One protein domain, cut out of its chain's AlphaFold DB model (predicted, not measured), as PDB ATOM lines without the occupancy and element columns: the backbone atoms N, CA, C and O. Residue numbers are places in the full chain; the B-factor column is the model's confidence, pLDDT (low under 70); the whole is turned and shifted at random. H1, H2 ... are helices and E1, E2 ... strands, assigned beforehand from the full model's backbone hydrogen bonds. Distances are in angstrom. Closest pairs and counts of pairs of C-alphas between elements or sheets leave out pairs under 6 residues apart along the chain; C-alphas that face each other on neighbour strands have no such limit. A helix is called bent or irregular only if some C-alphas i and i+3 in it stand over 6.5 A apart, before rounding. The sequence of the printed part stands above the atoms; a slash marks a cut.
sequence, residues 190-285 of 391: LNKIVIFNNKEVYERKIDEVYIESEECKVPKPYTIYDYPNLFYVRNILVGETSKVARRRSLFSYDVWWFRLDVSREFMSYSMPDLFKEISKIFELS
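AT A GLANCE: This is residues 190 to 285 of the 391 residues of an uncharacterized protein of Crenarchaeota archaeon (UniProt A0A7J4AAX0). A twisted sheet of five strands is covered on one face by the long helix H4, which crosses over E1, E2 and E5; this makes two layers. The short H3 is on the same face as H4 but beside the strands, and the short H1 and H2 only graze the sheet, while residues 256 to 267 make the long link from E5 to H4. The printed part has 96 residues, with four named helices and five named strands in the order H1, H2, E1, E2, E3, E4, H3, E5, H4. The sheet is mixed, ordered E1, E2, E5, E3, E4, and the class is mixed, helices and strands. The whole is compact, with a radius of gyration of the C-alphas of 12.5 A, and rounded, spanning 32 by 26 by 23 A.

IN THESE COORDINATES: Start at C-alpha 190, at (-24.780, 55.554, -13.500), where H1 begins; it takes residues 190 to 193. H2 follows at residues 199 to 202. Next read E1, residues 205 to 211, which runs 17.1 A from its first to its last C-alpha, starting at (-21.292, 52.422, 5.579). E2, residues 220 to 225, runs 16.6 A. Then come E3, residues 230 to 233, 10.3 A long, and E4, residues 236 to 240, 12.0 A long. H3, residues 241 to 244, follows E4 with no residue between them. E5 is residues 252 to 255, 9.9 A long. Last comes H4, residues 268 to 284, 26.3 A long, ending at C-alpha 284, at (-30.976, 46.898, 15.965). H4 is irregular, but only just: C-alphas 269 and 272 are 7.0 A apart.

HOW THE PARTS SIT: Begin with the sheet, whose edge strands are E1 and E4. E1 and E2 form an antiparallel hairpin at 157 degrees; look for N 209 and O 222, 2.9 A apart and within hydrogen-bond range. E2 and E5 are antiparallel at 176 degrees, with N 223 and O 254 within range at 2.9 A. E5 and E3 are parallel at 7 degrees; here N 232 and O 253 are 2.8 A apart. E3 and E4 form the other hairpin, antiparallel at 147 degrees, with N 233 and O 236 at 2.8 A. Now look at H4, which is on the sheet at a height of 9.7 A and lies over E5, and only just over E1 and E2, with 3 of its C-alphas falling on each of these two. It runs across the strands, at 84 degrees to E5 on the local plane. Its closest C-alphas to E1 are Ile 281 and Val 209, 6.4 A apart. H3 is on the same face as H4 but over none of the strands; the C-alphas of Thr 241 and Leu 230, the closest of H3 and E3, are 5.4 A apart. H3 and H4 are apart. H1 only grazes the sheet with residues 192 to 193, and its closest C-alphas to E4 are Ile 193 and Leu 237, at 4.9 A. H2 only grazes the sheet with residues 200 to 202; the C-alphas of Val 201 and Tyr 225, the closest of H2 and E2, are 6.5 A apart. H1 and H2 are close but not clearly touching, at 8.0 A between the C-alphas of Asn 191 and Lys 199. In H4, 9 of 13 O i to N i+4 pairs are within hydrogen-bond range; H1, H2 and H3 are too short for such a pair.

THE WHOLE: The two C-alphas farthest apart are those of Glu 200 and Glu 215, at 33.0 A. The printed part has no cut. The one long link is E5 to H4, with 12 residues. In the B-factor column the mean pLDDT of the printed part is 92.6, and residues 267 to 269 are under 70, of which 268 to 269 belong to H4.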
ATOM      1  N   LEU A 190     -24.999  57.003 -13.551       93.00
ATOM      2  CA  LEU A 190     -24.780  55.554 -13.500       93.00
ATOM      3  C   LEU A 190     -24.185  55.087 -12.171       93.00
ATOM      4  O   LEU A 190     -24.641  54.091 -11.605       93.00
ATOM      5  N   ASN A 191     -23.204  55.825 -11.656       93.00
ATOM      6  CA  ASN A 191     -22.553  55.505 -10.394       93.00
ATOM      7  C   ASN A 191     -23.508  55.692  -9.214       93.00
ATOM      8  O   ASN A 191     -23.450  54.916  -8.267       93.00
ATOM      9  N   LYS A 192     -24.413  56.678  -9.267       94.50
ATOM     10  CA  LYS A 192     -25.333  56.976  -8.160       94.50
ATOM     11  C   LYS A 192     -26.540  56.041  -8.074       94.50
ATOM     12  O   LYS A 192     -27.029  55.841  -6.962       94.50
ATOM     13  N   ILE A 193     -27.026  55.486  -9.194       95.44
ATOM     14  CA  ILE A 193     -28.276  54.696  -9.227       95.44
ATOM     15  C   ILE A 193     -28.221  53.474  -8.317       95.44
ATOM     16  O   ILE A 193     -29.200  53.198  -7.627       95.44
ATOM     17  N   VAL A 194     -27.113  52.737  -8.327       96.56
ATOM     18  CA  VAL A 194     -26.965  51.516  -7.530       96.56
ATOM     19  C   VAL A 194     -25.992  51.783  -6.397       96.56
ATOM     20  O   VAL A 194     -24.867  52.209  -6.643       96.56
ATOM     21  N   ILE A 195     -26.403  51.519  -5.158       96.75
ATOM     22  CA  ILE A 195     -25.636  51.932  -3.974       96.75
ATOM     23  C   ILE A 195     -24.195  51.410  -3.977       96.75
ATOM     24  O   ILE A 195     -23.273  52.172  -3.719       96.75
ATOM     25  N   PHE A 196     -23.973  50.150  -4.357       95.00
ATOM     26  CA  PHE A 196     -22.637  49.548  -4.381       95.00
ATOM     27  C   PHE A 196     -21.761  50.006  -5.562       95.00
ATOM     28  O   PHE A 196     -20.563  49.727  -5.571       95.00
ATOM     29  N   ASN A 197     -22.319  50.740  -6.532       94.94
ATOM     30  CA  ASN A 197     -21.538  51.453  -7.548       94.94
ATOM     31  C   ASN A 197     -21.137  52.858  -7.065       94.94
ATOM     32  O   ASN A 197     -20.130  53.409  -7.515       94.94
ATOM     33  N   ASN A 198     -21.888  53.428  -6.118       96.12
ATOM     34  CA  ASN A 198     -21.622  54.737  -5.541       96.12
ATOM     35  C   ASN A 198     -20.579  54.634  -4.420       96.12
ATOM     36  O   ASN A 198     -20.918  54.675  -3.237       96.12
ATOM     37  N   LYS A 199     -19.300  54.504  -4.789       95.94
ATOM     38  CA  LYS A 199     -18.196  54.325  -3.826       95.94
ATOM     39  C   LYS A 199     -18.162  55.389  -2.729       95.94
ATOM     40  O   LYS A 199     -17.948  55.048  -1.572       95.94
ATOM     41  N   GLU A 200     -18.449  56.647  -3.075       95.88
ATOM     42  CA  GLU A 200     -18.440  57.775  -2.133       95.88
ATOM     43  C   GLU A 200     -19.398  57.563  -0.950       95.88
ATOM     44  O   GLU A 200     -19.095  57.956   0.178       95.88
ATOM     45  N   VAL A 201     -20.537  56.915  -1.204       97.50
ATOM     46  CA  VAL A 201     -21.540  56.588  -0.186       97.50
ATOM     47  C   VAL A 201     -21.259  55.216   0.414       97.50
ATOM     48  O   VAL A 201     -21.236  55.072   1.633       97.50
ATOM     49  N   TYR A 202     -21.019  54.211  -0.432       97.19
ATOM     50  CA  TYR A 202     -20.897  52.813  -0.023       97.19
ATOM     51  C   TYR A 202     -19.743  52.578   0.957       97.19
ATOM     52  O   TYR A 202     -19.896  51.839   1.927       97.19
ATOM     53  N   GLU A 203     -18.606  53.249   0.750       97.62
ATOM     54  CA  GLU A 203     -17.431  53.143   1.625       97.62
ATOM     55  C   GLU A 203     -17.642  53.820   2.991       97.62
ATOM     56  O   GLU A 203     -16.912  53.536   3.938       97.62
ATOM     57  N   ARG A 204     -18.674  54.663   3.132       98.19
ATOM     58  CA  ARG A 204     -19.064  55.321   4.392       98.19
ATOM     59  C   ARG A 204     -20.166  54.569   5.137       98.19
ATOM     60  O   ARG A 204     -20.900  55.165   5.929       98.19
ATOM     61  N   LYS A 205     -20.328  53.270   4.871       98.56
ATOM     62  CA  LYS A 205     -21.292  52.422   5.579       98.56
ATOM     63  C   LYS A 205     -21.007  52.444   7.082       98.56
ATOM     64  O   LYS A 205     -19.910  52.100   7.512       98.56
ATOM     65  N   ILE A 206     -22.013  52.822   7.865       98.56
ATOM     66  CA  ILE A 206     -21.950  52.781   9.329       98.56
ATOM     67  C   ILE A 206     -22.261  51.361   9.794       98.56
ATOM     68  O   ILE A 206     -21.475  50.758  10.525       98.56
ATOM     69  N   ASP A 207     -23.409  50.828   9.365       98.50
ATOM     70  CA  ASP A 207     -23.827  49.469   9.694       98.50
ATOM     71  C   ASP A 207     -24.912  48.937   8.749       98.50
ATOM     72  O   ASP A 207     -25.529  49.690   7.990       98.50
ATOM     73  N   GLU A 208     -25.143  47.629   8.828       98.06
ATOM     74  CA  GLU A 208     -26.144  46.889   8.060       98.06
ATOM     75  C   GLU A 208     -26.872  45.906   8.979       98.06
ATOM     76  O   GLU A 208     -26.242  45.104   9.667       98.06
ATOM     77  N   VAL A 209     -28.204  45.956   8.987       98.19
ATOM     78  CA  VAL A 209     -29.047  45.064   9.793       98.19
ATOM     79  C   VAL A 209     -30.018  44.308   8.897       98.19
ATOM     80  O   VAL A 209     -30.510  44.849   7.912       98.19
ATOM     81  N   TYR A 210     -30.310  43.055   9.231       97.75
ATOM     82  CA  TYR A 210     -31.207  42.213   8.443       97.75
ATOM     83  C   TYR A 210     -32.581  42.160   9.096       97.75
ATOM     84  O   TYR A 210     -32.706  41.838  10.276       97.75
ATOM     85  N   ILE A 211     -33.606  42.496   8.317       96.25
ATOM     86  CA  ILE A 211     -34.984  42.634   8.783       96.25
ATOM     87  C   ILE A 211     -35.886  41.777   7.896       96.25
ATOM     88  O   ILE A 211     -35.718  41.751   6.676       96.25
ATOM     89  N   GLU A 212     -36.850  41.088   8.497       95.50
ATOM     90  CA  GLU A 212     -37.963  40.439   7.797       95.50
ATOM     91  C   GLU A 212     -39.175  41.376   7.767       95.50
ATOM     92  O   GLU A 212     -39.381  42.169   8.689       95.50
ATOM     93  N   SER A 213     -40.008  41.266   6.732       92.31
ATOM     94  CA  SER A 213     -41.306  41.948   6.722       92.31
ATOM     95  C   SER A 213     -42.421  41.013   7.181       92.31
ATOM     96  O   SER A 213     -42.277  39.787   7.211       92.31
ATOM     97  N   GLU A 214     -43.574  41.586   7.517       89.25
ATOM     98  CA  GLU A 214     -44.772  40.794   7.803       89.25
ATOM     99  C   GLU A 214     -45.202  39.967   6.582       89.25
ATOM    100  O   GLU A 214     -45.588  38.809   6.730       89.25
ATOM    101  N   GLU A 215     -45.037  40.528   5.381       88.75
ATOM    102  CA  GLU A 215     -45.458  39.928   4.111       88.75
ATOM    103  C   GLU A 215     -44.423  38.971   3.485       88.75
ATOM    104  O   GLU A 215     -44.752  38.209   2.579       88.75
ATOM    105  N   CYS A 216     -43.164  39.011   3.926       93.31
ATOM    106  CA  CYS A 216     -42.074  38.214   3.362       93.31
ATOM    107  C   CYS A 216     -41.042  37.895   4.450       93.31
ATOM    108  O   CYS A 216     -40.361  38.790   4.954       93.31
ATOM    109  N   LYS A 217     -40.912  36.602   4.775       94.81
ATOM    110  CA  LYS A 217     -40.015  36.061   5.819       94.81
ATOM    111  C   LYS A 217     -38.561  35.894   5.381       94.81
ATOM    112  O   LYS A 217     -37.763  35.300   6.088       94.81
ATOM    113  N   VAL A 218     -38.209  36.385   4.197       95.38
ATOM    114  CA  VAL A 218     -36.813  36.405   3.761       95.38
ATOM    115  C   VAL A 218     -36.158  37.621   4.409       95.38
ATOM    116  O   VAL A 218     -36.598  38.725   4.112       95.38
ATOM    117  N   PRO A 219     -35.138  37.482   5.267       96.38
ATOM    118  CA  PRO A 219     -34.465  38.635   5.850       96.38
ATOM    119  C   PRO A 219     -33.682  39.397   4.776       96.38
ATOM    120  O   PRO A 219     -32.981  38.800   3.955       96.38
ATOM    121  N   LYS A 220     -33.785  40.728   4.778       96.69
ATOM    122  CA  LYS A 220     -33.100  41.602   3.815       96.69
ATOM    123  C   LYS A 220     -32.467  42.824   4.487       96.69
ATOM    124  O   LYS A 220     -32.940  43.238   5.548       96.69
ATOM    125  N   PRO A 221     -31.394  43.383   3.896       97.06
ATOM    126  CA  PRO A 221     -30.571  44.375   4.564       97.06
ATOM    127  C   PRO A 221     -31.225  45.755   4.578       97.06
ATOM    128  O   PRO A 221     -31.759  46.226   3.573       97.06
ATOM    129  N   TYR A 222     -31.128  46.417   5.723       98.31
ATOM    130  CA  TYR A 222     -31.290  47.852   5.880       98.31
ATOM    131  C   TYR A 222     -29.920  48.420   6.215       98.31
ATOM    132  O   TYR A 222     -29.246  47.927   7.120       98.31
ATOM    133  N   THR A 223     -29.505  49.446   5.485       98.50
ATOM    134  CA  THR A 223     -28.156  50.001   5.598       98.50
ATOM    135  C   THR A 223     -28.213  51.496   5.845       98.50
ATOM    136  O   THR A 223     -29.018  52.201   5.234       98.50
ATOM    137  N   ILE A 224     -27.339  51.979   6.723       98.69
ATOM    138  CA  ILE A 224     -27.151  53.402   7.007       98.69
ATOM    139  C   ILE A 224     -25.715  53.814   6.686       98.69
ATOM    140  O   ILE A 224     -24.758  53.094   6.983       98.69
ATOM    141  N   TYR A 225     -25.573  54.982   6.070       98.69
ATOM    142  CA  TYR A 225     -24.298  55.521   5.608       98.69
ATOM    143  C   TYR A 225     -24.046  56.899   6.225       98.69
ATOM    144  O   TYR A 225     -24.967  57.715   6.308       98.69
ATOM    145  N   ASP A 226     -22.794  57.182   6.602       98.25
ATOM    146  CA  ASP A 226     -22.324  58.505   7.054       98.25
ATOM    147  C   ASP A 226     -22.116  59.438   5.850       98.25
ATOM    148  O   ASP A 226     -21.026  59.927   5.538       98.25
ATOM    149  N   TYR A 227     -23.196  59.605   5.099       98.12
ATOM    150  CA  TYR A 227     -23.300  60.444   3.922       98.12
ATOM    151  C   TYR A 227     -24.682  61.078   3.948       98.12
ATOM    152  O   TYR A 227     -25.647  60.339   4.086       98.12
ATOM    153  N   PRO A 228     -24.850  62.393   3.819       96.75
ATOM    154  CA  PRO A 228     -26.158  62.995   4.012       96.75
ATOM    155  C   PRO A 228     -27.069  62.836   2.792       96.75
ATOM    156  O   PRO A 228     -26.645  62.931   1.642       96.75
ATOM    157  N   ASN A 229     -28.368  62.763   3.069       96.19
ATOM    158  CA  ASN A 229     -29.429  63.184   2.165       96.19
ATOM    159  C   ASN A 229     -29.642  62.341   0.896       96.19
ATOM    160  O   ASN A 229     -30.237  62.854  -0.049       96.19
ATOM    161  N   LEU A 230     -29.239  61.070   0.855       97.00
ATOM    162  CA  LEU A 230     -29.639  60.144  -0.210       97.00
ATOM    163  C   LEU A 230     -30.531  59.031   0.327       97.00
ATOM    164  O   LEU A 230     -30.314  58.483   1.407       97.00
ATOM    165  N   PHE A 231     -31.531  58.669  -0.465       96.44
ATOM    166  CA  PHE A 231     -32.471  57.627  -0.107       96.44
ATOM    167  C   PHE A 231     -32.530  56.555  -1.189       96.44
ATOM    168  O   PHE A 231     -32.894  56.814  -2.340       96.44
ATOM    169  N   TYR A 232     -32.168  55.344  -0.791       96.81
ATOM    170  CA  TYR A 232     -32.167  54.135  -1.587       96.81
ATOM    171  C   TYR A 232     -33.269  53.198  -1.088       96.81
ATOM    172  O   TYR A 232     -33.575  53.121   0.102       96.81
ATOM    173  N   VAL A 233     -33.870  52.478  -2.026       95.44
ATOM    174  CA  VAL A 233     -34.788  51.380  -1.734       95.44
ATOM    175  C   VAL A 233     -34.286  50.163  -2.479       95.44
ATOM    176  O   VAL A 233     -34.206  50.176  -3.712       95.44
ATOM    177  N   ARG A 234     -33.958  49.104  -1.734       95.75
ATOM    178  CA  ARG A 234     -33.473  47.829  -2.280       95.75
ATOM    179  C   ARG A 234     -32.279  48.027  -3.221       95.75
ATOM    180  O   ARG A 234     -32.273  47.545  -4.358       95.75
ATOM    181  N   ASN A 235     -31.281  48.772  -2.747       96.88
ATOM    182  CA  ASN A 235     -30.041  49.136  -3.442       96.88
ATOM    183  C   ASN A 235     -30.180  50.159  -4.573       96.88
ATOM    184  O   ASN A 235     -29.180  50.474  -5.218       96.88
ATOM    185  N   ILE A 236     -31.381  50.684  -4.822       96.06
ATOM    186  CA  ILE A 236     -31.654  51.597  -5.932       96.06
ATOM    187  C   ILE A 236     -31.987  52.989  -5.419       96.06
ATOM    188  O   ILE A 236     -32.909  53.155  -4.622       96.06
ATOM    189  N   LEU A 237     -31.285  53.993  -5.936       95.44
ATOM    190  CA  LEU A 237     -31.511  55.390  -5.603       95.44
ATOM    191  C   LEU A 237     -32.936  55.792  -5.974       95.44
ATOM    192  O   LEU A 237     -33.350  55.696  -7.130       95.44
ATOM    193  N   VAL A 238     -33.677  56.283  -4.991       92.69
ATOM    194  CA  VAL A 238     -34.969  56.938  -5.203       92.69
ATOM    195  C   VAL A 238     -34.761  58.423  -5.457       92.69
ATOM    196  O   VAL A 238     -35.406  58.992  -6.332       92.69
ATOM    197  N   GLY A 239     -33.839  59.035  -4.716       92.94
ATOM    198  CA  GLY A 239     -33.475  60.436  -4.855       92.94
ATOM    199  C   GLY A 239     -32.894  60.991  -3.563       92.94
ATOM    200  O   GLY A 239     -32.506  60.248  -2.662       92.94
ATOM    201  N   GLU A 240     -32.847  62.314  -3.469       94.38
ATOM    202  CA  GLU A 240     -32.444  62.984  -2.236       94.38
ATOM    203  C   GLU A 240     -33.551  62.920  -1.178       94.38
ATOM    204  O   GLU A 240     -34.712  63.210  -1.480       94.38
ATOM    205  N   THR A 241     -33.202  62.656   0.082       92.81
ATOM    206  CA  THR A 241     -34.172  62.641   1.194       92.81
ATOM    207  C   THR A 241     -34.895  63.988   1.329       92.81
ATOM    208  O   THR A 241     -36.103  64.028   1.548       92.81
ATOM    209  N   SER A 242     -34.206  65.103   1.077       93.00
ATOM    210  CA  SER A 242     -34.773  66.460   1.036       93.00
ATOM    211  C   SER A 242     -35.884  66.641   0.008       93.00
ATOM    212  O   SER A 242     -36.801  67.421   0.251       93.00
ATOM    213  N   LYS A 243     -35.822  65.938  -1.124       89.44
ATOM    214  CA  LYS A 243     -36.838  65.995  -2.184       89.44
ATOM    215  C   LYS A 243     -37.960  65.004  -1.903       89.44
ATOM    216  O   LYS A 243     -39.132  65.341  -2.026       89.44
ATOM    217  N   VAL A 244     -37.580  63.806  -1.476       85.62
ATOM    218  CA  VAL A 244     -38.473  62.661  -1.305       85.62
ATOM    219  C   VAL A 244     -39.307  62.766  -0.021       85.62
ATOM    220  O   VAL A 244     -40.527  62.652  -0.059       85.62
ATOM    221  N   ALA A 245     -38.663  63.063   1.108       86.44
ATOM    222  CA  ALA A 245     -39.276  63.200   2.432       86.44
ATOM    223  C   ALA A 245     -39.534  64.664   2.841       86.44
ATOM    224  O   ALA A 245     -39.973  64.935   3.967       86.44
ATOM    225  N   ARG A 246     -39.224  65.625   1.954       89.62
ATOM    226  CA  ARG A 246     -39.308  67.082   2.194       89.62
ATOM    227  C   ARG A 246     -38.518  67.560   3.419       89.62
ATOM    228  O   ARG A 246     -38.862  68.570   4.027       89.62
ATOM    229  N   ARG A 247     -37.478  66.815   3.808       91.94
ATOM    230  CA  ARG A 247     -36.628  67.068   4.981       91.94
ATOM    231  C   ARG A 247     -35.195  66.698   4.657       91.94
ATOM    232  O   ARG A 247     -34.949  65.625   4.113       91.94
ATOM    233  N   ARG A 248     -34.248  67.571   4.996       95.25
ATOM    234  CA  ARG A 248     -32.821  67.239   4.863       95.25
ATOM    235  C   ARG A 248     -32.499  66.100   5.819       95.25
ATOM    236  O   ARG A 248     -33.024  66.095   6.921       95.25
ATOM    237  N   SER A 249     -31.643  65.168   5.430       97.19
ATOM    238  CA  SER A 249     -31.220  64.082   6.320       97.19
ATOM    239  C   SER A 249     -29.730  64.167   6.616       97.19
ATOM    240  O   SER A 249     -28.940  64.541   5.746       97.19
ATOM    241  N   LEU A 250     -29.373  63.844   7.858       98.12
ATOM    242  CA  LEU A 250     -27.993  63.740   8.331       98.12
ATOM    243  C   LEU A 250     -27.285  62.511   7.745       98.12
ATOM    244  O   LEU A 250     -26.062  62.506   7.649       98.12
ATOM    245  N   PHE A 251     -28.056  61.507   7.324       98.50
ATOM    246  CA  PHE A 251     -27.572  60.229   6.816       98.50
ATOM    247  C   PHE A 251     -28.153  59.907   5.440       98.50
ATOM    248  O   PHE A 251     -28.966  60.645   4.876       98.50
ATOM    249  N   SER A 252     -27.715  58.777   4.902       98.50
ATOM    250  CA  SER A 252     -28.311  58.140   3.742       98.50
ATOM    251  C   SER A 252     -28.735  56.749   4.144       98.50
ATOM    252  O   SER A 252     -28.059  56.090   4.940       98.50
ATOM    253  N   TYR A 253     -29.851  56.309   3.585       98.25
ATOM    254  CA  TYR A 253     -30.478  55.049   3.958       98.25
ATOM    255  C   TYR A 253     -30.714  54.201   2.721       98.25
ATOM    256  O   TYR A 253     -31.112  54.726   1.685       98.25
ATOM    257  N   ASP A 254     -30.503  52.896   2.849       97.94
ATOM    258  CA  ASP A 254     -30.999  51.884   1.921       97.94
ATOM    259  C   ASP A 254     -31.927  50.947   2.685       97.94
ATOM    260  O   ASP A 254     -31.476  50.224   3.572       97.94
ATOM    261  N   VAL A 255     -33.224  50.997   2.382       96.69
ATOM    262  CA  VAL A 255     -34.248  50.208   3.082       96.69
ATOM    263  C   VAL A 255     -34.910  49.216   2.136       96.69
ATOM    264  O   VAL A 255     -35.244  49.537   0.992       96.69
ATOM    265  N   TRP A 256     -35.123  47.987   2.605       95.56
ATOM    266  CA  TRP A 256     -35.630  46.922   1.742       95.56
ATOM    267  C   TRP A 256     -37.155  46.812   1.707       95.56
ATOM    268  O   TRP A 256     -37.737  46.634   0.634       95.56
ATOM    269  N   TRP A 257     -37.834  46.910   2.853       94.00
ATOM    270  CA  TRP A 257     -39.281  46.660   2.949       94.00
ATOM    271  C   TRP A 257     -40.133  47.914   2.819       94.00
ATOM    272  O   TRP A 257     -41.330  47.880   3.086       94.00
ATOM    273  N   PHE A 258     -39.546  49.002   2.328       91.06
ATOM    274  CA  PHE A 258     -40.299  50.190   1.969       91.06
ATOM    275  C   PHE A 258     -40.804  50.101   0.524       91.06
ATOM    276  O   PHE A 258     -40.038  49.824  -0.404       91.06
ATOM    277  N   ARG A 259     -42.099  50.351   0.318       85.88
ATOM    278  CA  ARG A 259     -42.727  50.333  -1.010       85.88
ATOM    279  C   ARG A 259     -42.952  51.751  -1.515       85.88
ATOM    280  O   ARG A 259     -43.613  52.554  -0.866       85.88
ATOM    281  N   LEU A 260     -42.430  52.024  -2.708       84.38
ATOM    282  CA  LEU A 260     -42.836  53.186  -3.492       84.38
ATOM    283  C   LEU A 260     -44.189  52.906  -4.135       84.38
ATOM    284  O   LEU A 260     -44.525  51.751  -4.405       84.38
ATOM    285  N   ASP A 261     -44.937  53.961  -4.423       79.62
ATOM    286  CA  ASP A 261     -46.207  53.823  -5.114       79.62
ATOM    287  C   ASP A 261     -46.029  53.452  -6.608       79.62
ATOM    288  O   ASP A 261     -44.929  53.252  -7.150       79.62
ATOM    289  N   VAL A 262     -47.158  53.384  -7.312       73.19
ATOM    290  CA  VAL A 262     -47.213  53.098  -8.751       73.19
ATOM    291  C   VAL A 262     -46.511  54.183  -9.590       73.19
ATOM    292  O   VAL A 262     -45.999  53.872 -10.669       73.19
ATOM    293  N   SER A 263     -46.451  55.428  -9.103       74.50
ATOM    294  CA  SER A 263     -45.755  56.556  -9.741       74.50
ATOM    295  C   SER A 263     -44.247  56.601  -9.438       74.50
ATOM    296  O   SER A 263     -43.515  57.398 -10.033       74.50
ATOM    297  N   ARG A 264     -43.771  55.688  -8.574       73.00
ATOM    298  CA  ARG A 264     -42.401  55.624  -8.039       73.00
ATOM    299  C   ARG A 264     -42.039  56.833  -7.185       73.00
ATOM    300  O   ARG A 264     -40.855  57.124  -7.009       73.00
ATOM    301  N   GLU A 265     -43.048  57.499  -6.640       76.25
ATOM    302  CA  GLU A 265     -42.906  58.633  -5.739       76.25
ATOM    303  C   GLU A 265     -43.391  58.268  -4.336       76.25
ATOM    304  O   GLU A 265     -43.969  57.207  -4.078       76.25
ATOM    305  N   PHE A 266     -43.080  59.150  -3.392       71.75
ATOM    306  CA  PHE A 266     -43.502  58.993  -2.016       71.75
ATOM    307  C   PHE A 266     -44.906  59.536  -1.798       71.75
ATOM    308  O   PHE A 266     -45.186  60.716  -2.005       71.75
ATOM    309  N   MET A 267     -45.760  58.644  -1.306       63.69
ATOM    310  CA  MET A 267     -47.029  58.956  -0.669       63.69
ATOM    311  C   MET A 267     -46.815  59.897   0.523       63.69
ATOM    312  O   MET A 267     -46.153  59.483   1.469       63.69
ATOM    313  N   SER A 268     -47.401  61.099   0.595       66.00
ATOM    314  CA  SER A 268     -47.351  61.880   1.852       66.00
ATOM    315  C   SER A 268     -47.861  61.071   3.055       66.00
ATOM    316  O   SER A 268     -47.366  61.245   4.164       66.00
ATOM    317  N   TYR A 269     -48.819  60.163   2.838       68.31
ATOM    318  CA  TYR A 269     -49.364  59.304   3.889       68.31
ATOM    319  C   TYR A 269     -48.448  58.138   4.289       68.31
ATOM    320  O   TYR A 269     -48.632  57.611   5.377       68.31
ATOM    321  N   SER A 270     -47.481  57.729   3.455       80.75
ATOM    322  CA  SER A 270     -46.534  56.649   3.786       80.75
ATOM    323  C   SER A 270     -45.292  57.163   4.516       80.75
ATOM    324  O   SER A 270     -44.426  56.386   4.916       80.75
ATOM    325  N   MET A 271     -45.201  58.479   4.732       84.69
ATOM    326  CA  MET A 271     -44.100  59.101   5.462       84.69
ATOM    327  C   MET A 271     -43.942  58.587   6.901       84.69
ATOM    328  O   MET A 271     -42.810  58.269   7.264       84.69
ATOM    329  N   PRO A 272     -45.005  58.456   7.723       88.12
ATOM    330  CA  PRO A 272     -44.886  57.856   9.054       88.12
ATOM    331  C   PRO A 272     -44.295  56.442   9.012       88.12
ATOM    332  O   PRO A 272     -43.454  56.106   9.845       88.12
ATOM    333  N   ASP A 273     -44.680  55.636   8.019       89.00
ATOM    334  CA  ASP A 273     -44.160  54.276   7.856       89.00
ATOM    335  C   ASP A 273     -42.681  54.289   7.473       89.00
ATOM    336  O   ASP A 273     -41.914  53.490   7.998       89.00
ATOM    337  N   LEU A 274     -42.235  55.245   6.649       91.12
ATOM    338  CA  LEU A 274     -40.808  55.407   6.357       91.12
ATOM    339  C   LEU A 274     -39.992  55.669   7.632       91.12
ATOM    340  O   LEU A 274     -38.941  55.057   7.820       91.12
ATOM    341  N   PHE A 275     -40.455  56.575   8.501       92.31
ATOM    342  CA  PHE A 275     -39.753  56.874   9.755       92.31
ATOM    343  C   PHE A 275     -39.672  55.643  10.662       92.31
ATOM    344  O   PHE A 275     -38.613  55.387  11.231       92.31
ATOM    345  N   LYS A 276     -40.751  54.855  10.741       90.62
ATOM    346  CA  LYS A 276     -40.773  53.581  11.476       90.62
ATOM    347  C   LYS A 276     -39.851  52.532  10.860       90.62
ATOM    348  O   LYS A 276     -39.172  51.813  11.580       90.62
ATOM    349  N   GLU A 277     -39.795  52.429   9.536       92.94
ATOM    350  CA  GLU A 277     -38.889  51.492   8.869       92.94
ATOM    351  C   GLU A 277     -37.422  51.857   9.123       92.94
ATOM    352  O   GLU A 277     -36.619  50.989   9.464       92.94
ATOM    353  N   ILE A 278     -37.067  53.140   9.031       95.38
ATOM    354  CA  ILE A 278     -35.703  53.598   9.317       95.38
ATOM    355  C   ILE A 278     -35.367  53.473  10.809       95.38
ATOM    356  O   ILE A 278     -34.229  53.133  11.142       95.38
ATOM    357  N   SER A 279     -36.326  53.690  11.717       95.19
ATOM    358  CA  SER A 279     -36.063  53.602  13.158       95.19
ATOM    359  C   SER A 279     -35.560  52.219  13.579       95.19
ATOM    360  O   SER A 279     -34.672  52.143  14.430       95.19
ATOM    361  N   LYS A 280     -36.010  51.145  12.913       95.62
ATOM    362  CA  LYS A 280     -35.534  49.769  13.140       95.62
ATOM    363  C   LYS A 280     -34.015  49.630  13.007       95.62
ATOM    364  O   LYS A 280     -33.418  48.846  13.741       95.62
ATOM    365  N   ILE A 281     -33.368  50.404  12.125       97.38
ATOM    366  CA  ILE A 281     -31.898  50.403  11.996       97.38
ATOM    367  C   ILE A 281     -31.263  50.816  13.321       97.38
ATOM    368  O   ILE A 281     -30.384  50.128  13.838       97.38
ATOM    369  N   PHE A 282     -31.744  51.913  13.904       97.69
ATOM    370  CA  PHE A 282     -31.252  52.418  15.182       97.69
ATOM    371  C   PHE A 282     -31.633  51.509  16.352       97.69
ATOM    372  O   PHE A 282     -30.907  51.452  17.336       97.69
ATOM    373  N   GLU A 283     -32.732  50.764  16.290       95.81
ATOM    374  CA  GLU A 283     -33.061  49.797  17.347       95.81
ATOM    375  C   GLU A 283     -32.127  48.584  17.340       95.81
ATOM    376  O   GLU A 283     -31.721  48.099  18.401       95.81
ATOM    377  N   LEU A 284     -31.756  48.118  16.150       97.38
ATOM    378  CA  LEU A 284     -30.976  46.898  15.965       97.38
ATOM    379  C   LEU A 284     -29.460  47.136  15.977       97.38
ATOM    380  O   LEU A 284     -28.717  46.230  16.347       97.38
ATOM    381  N   SER A 285     -28.989  48.339  15.640       98.25
ATOM    382  CA  SER A 285     -27.558  48.659  15.557       98.25
ATOM    383  C   SER A 285     -27.110  49.655  16.629       98.25
ATOM    384  O   SER A 285     -27.507  50.820  16.631       98.25
TER     385      SER A 285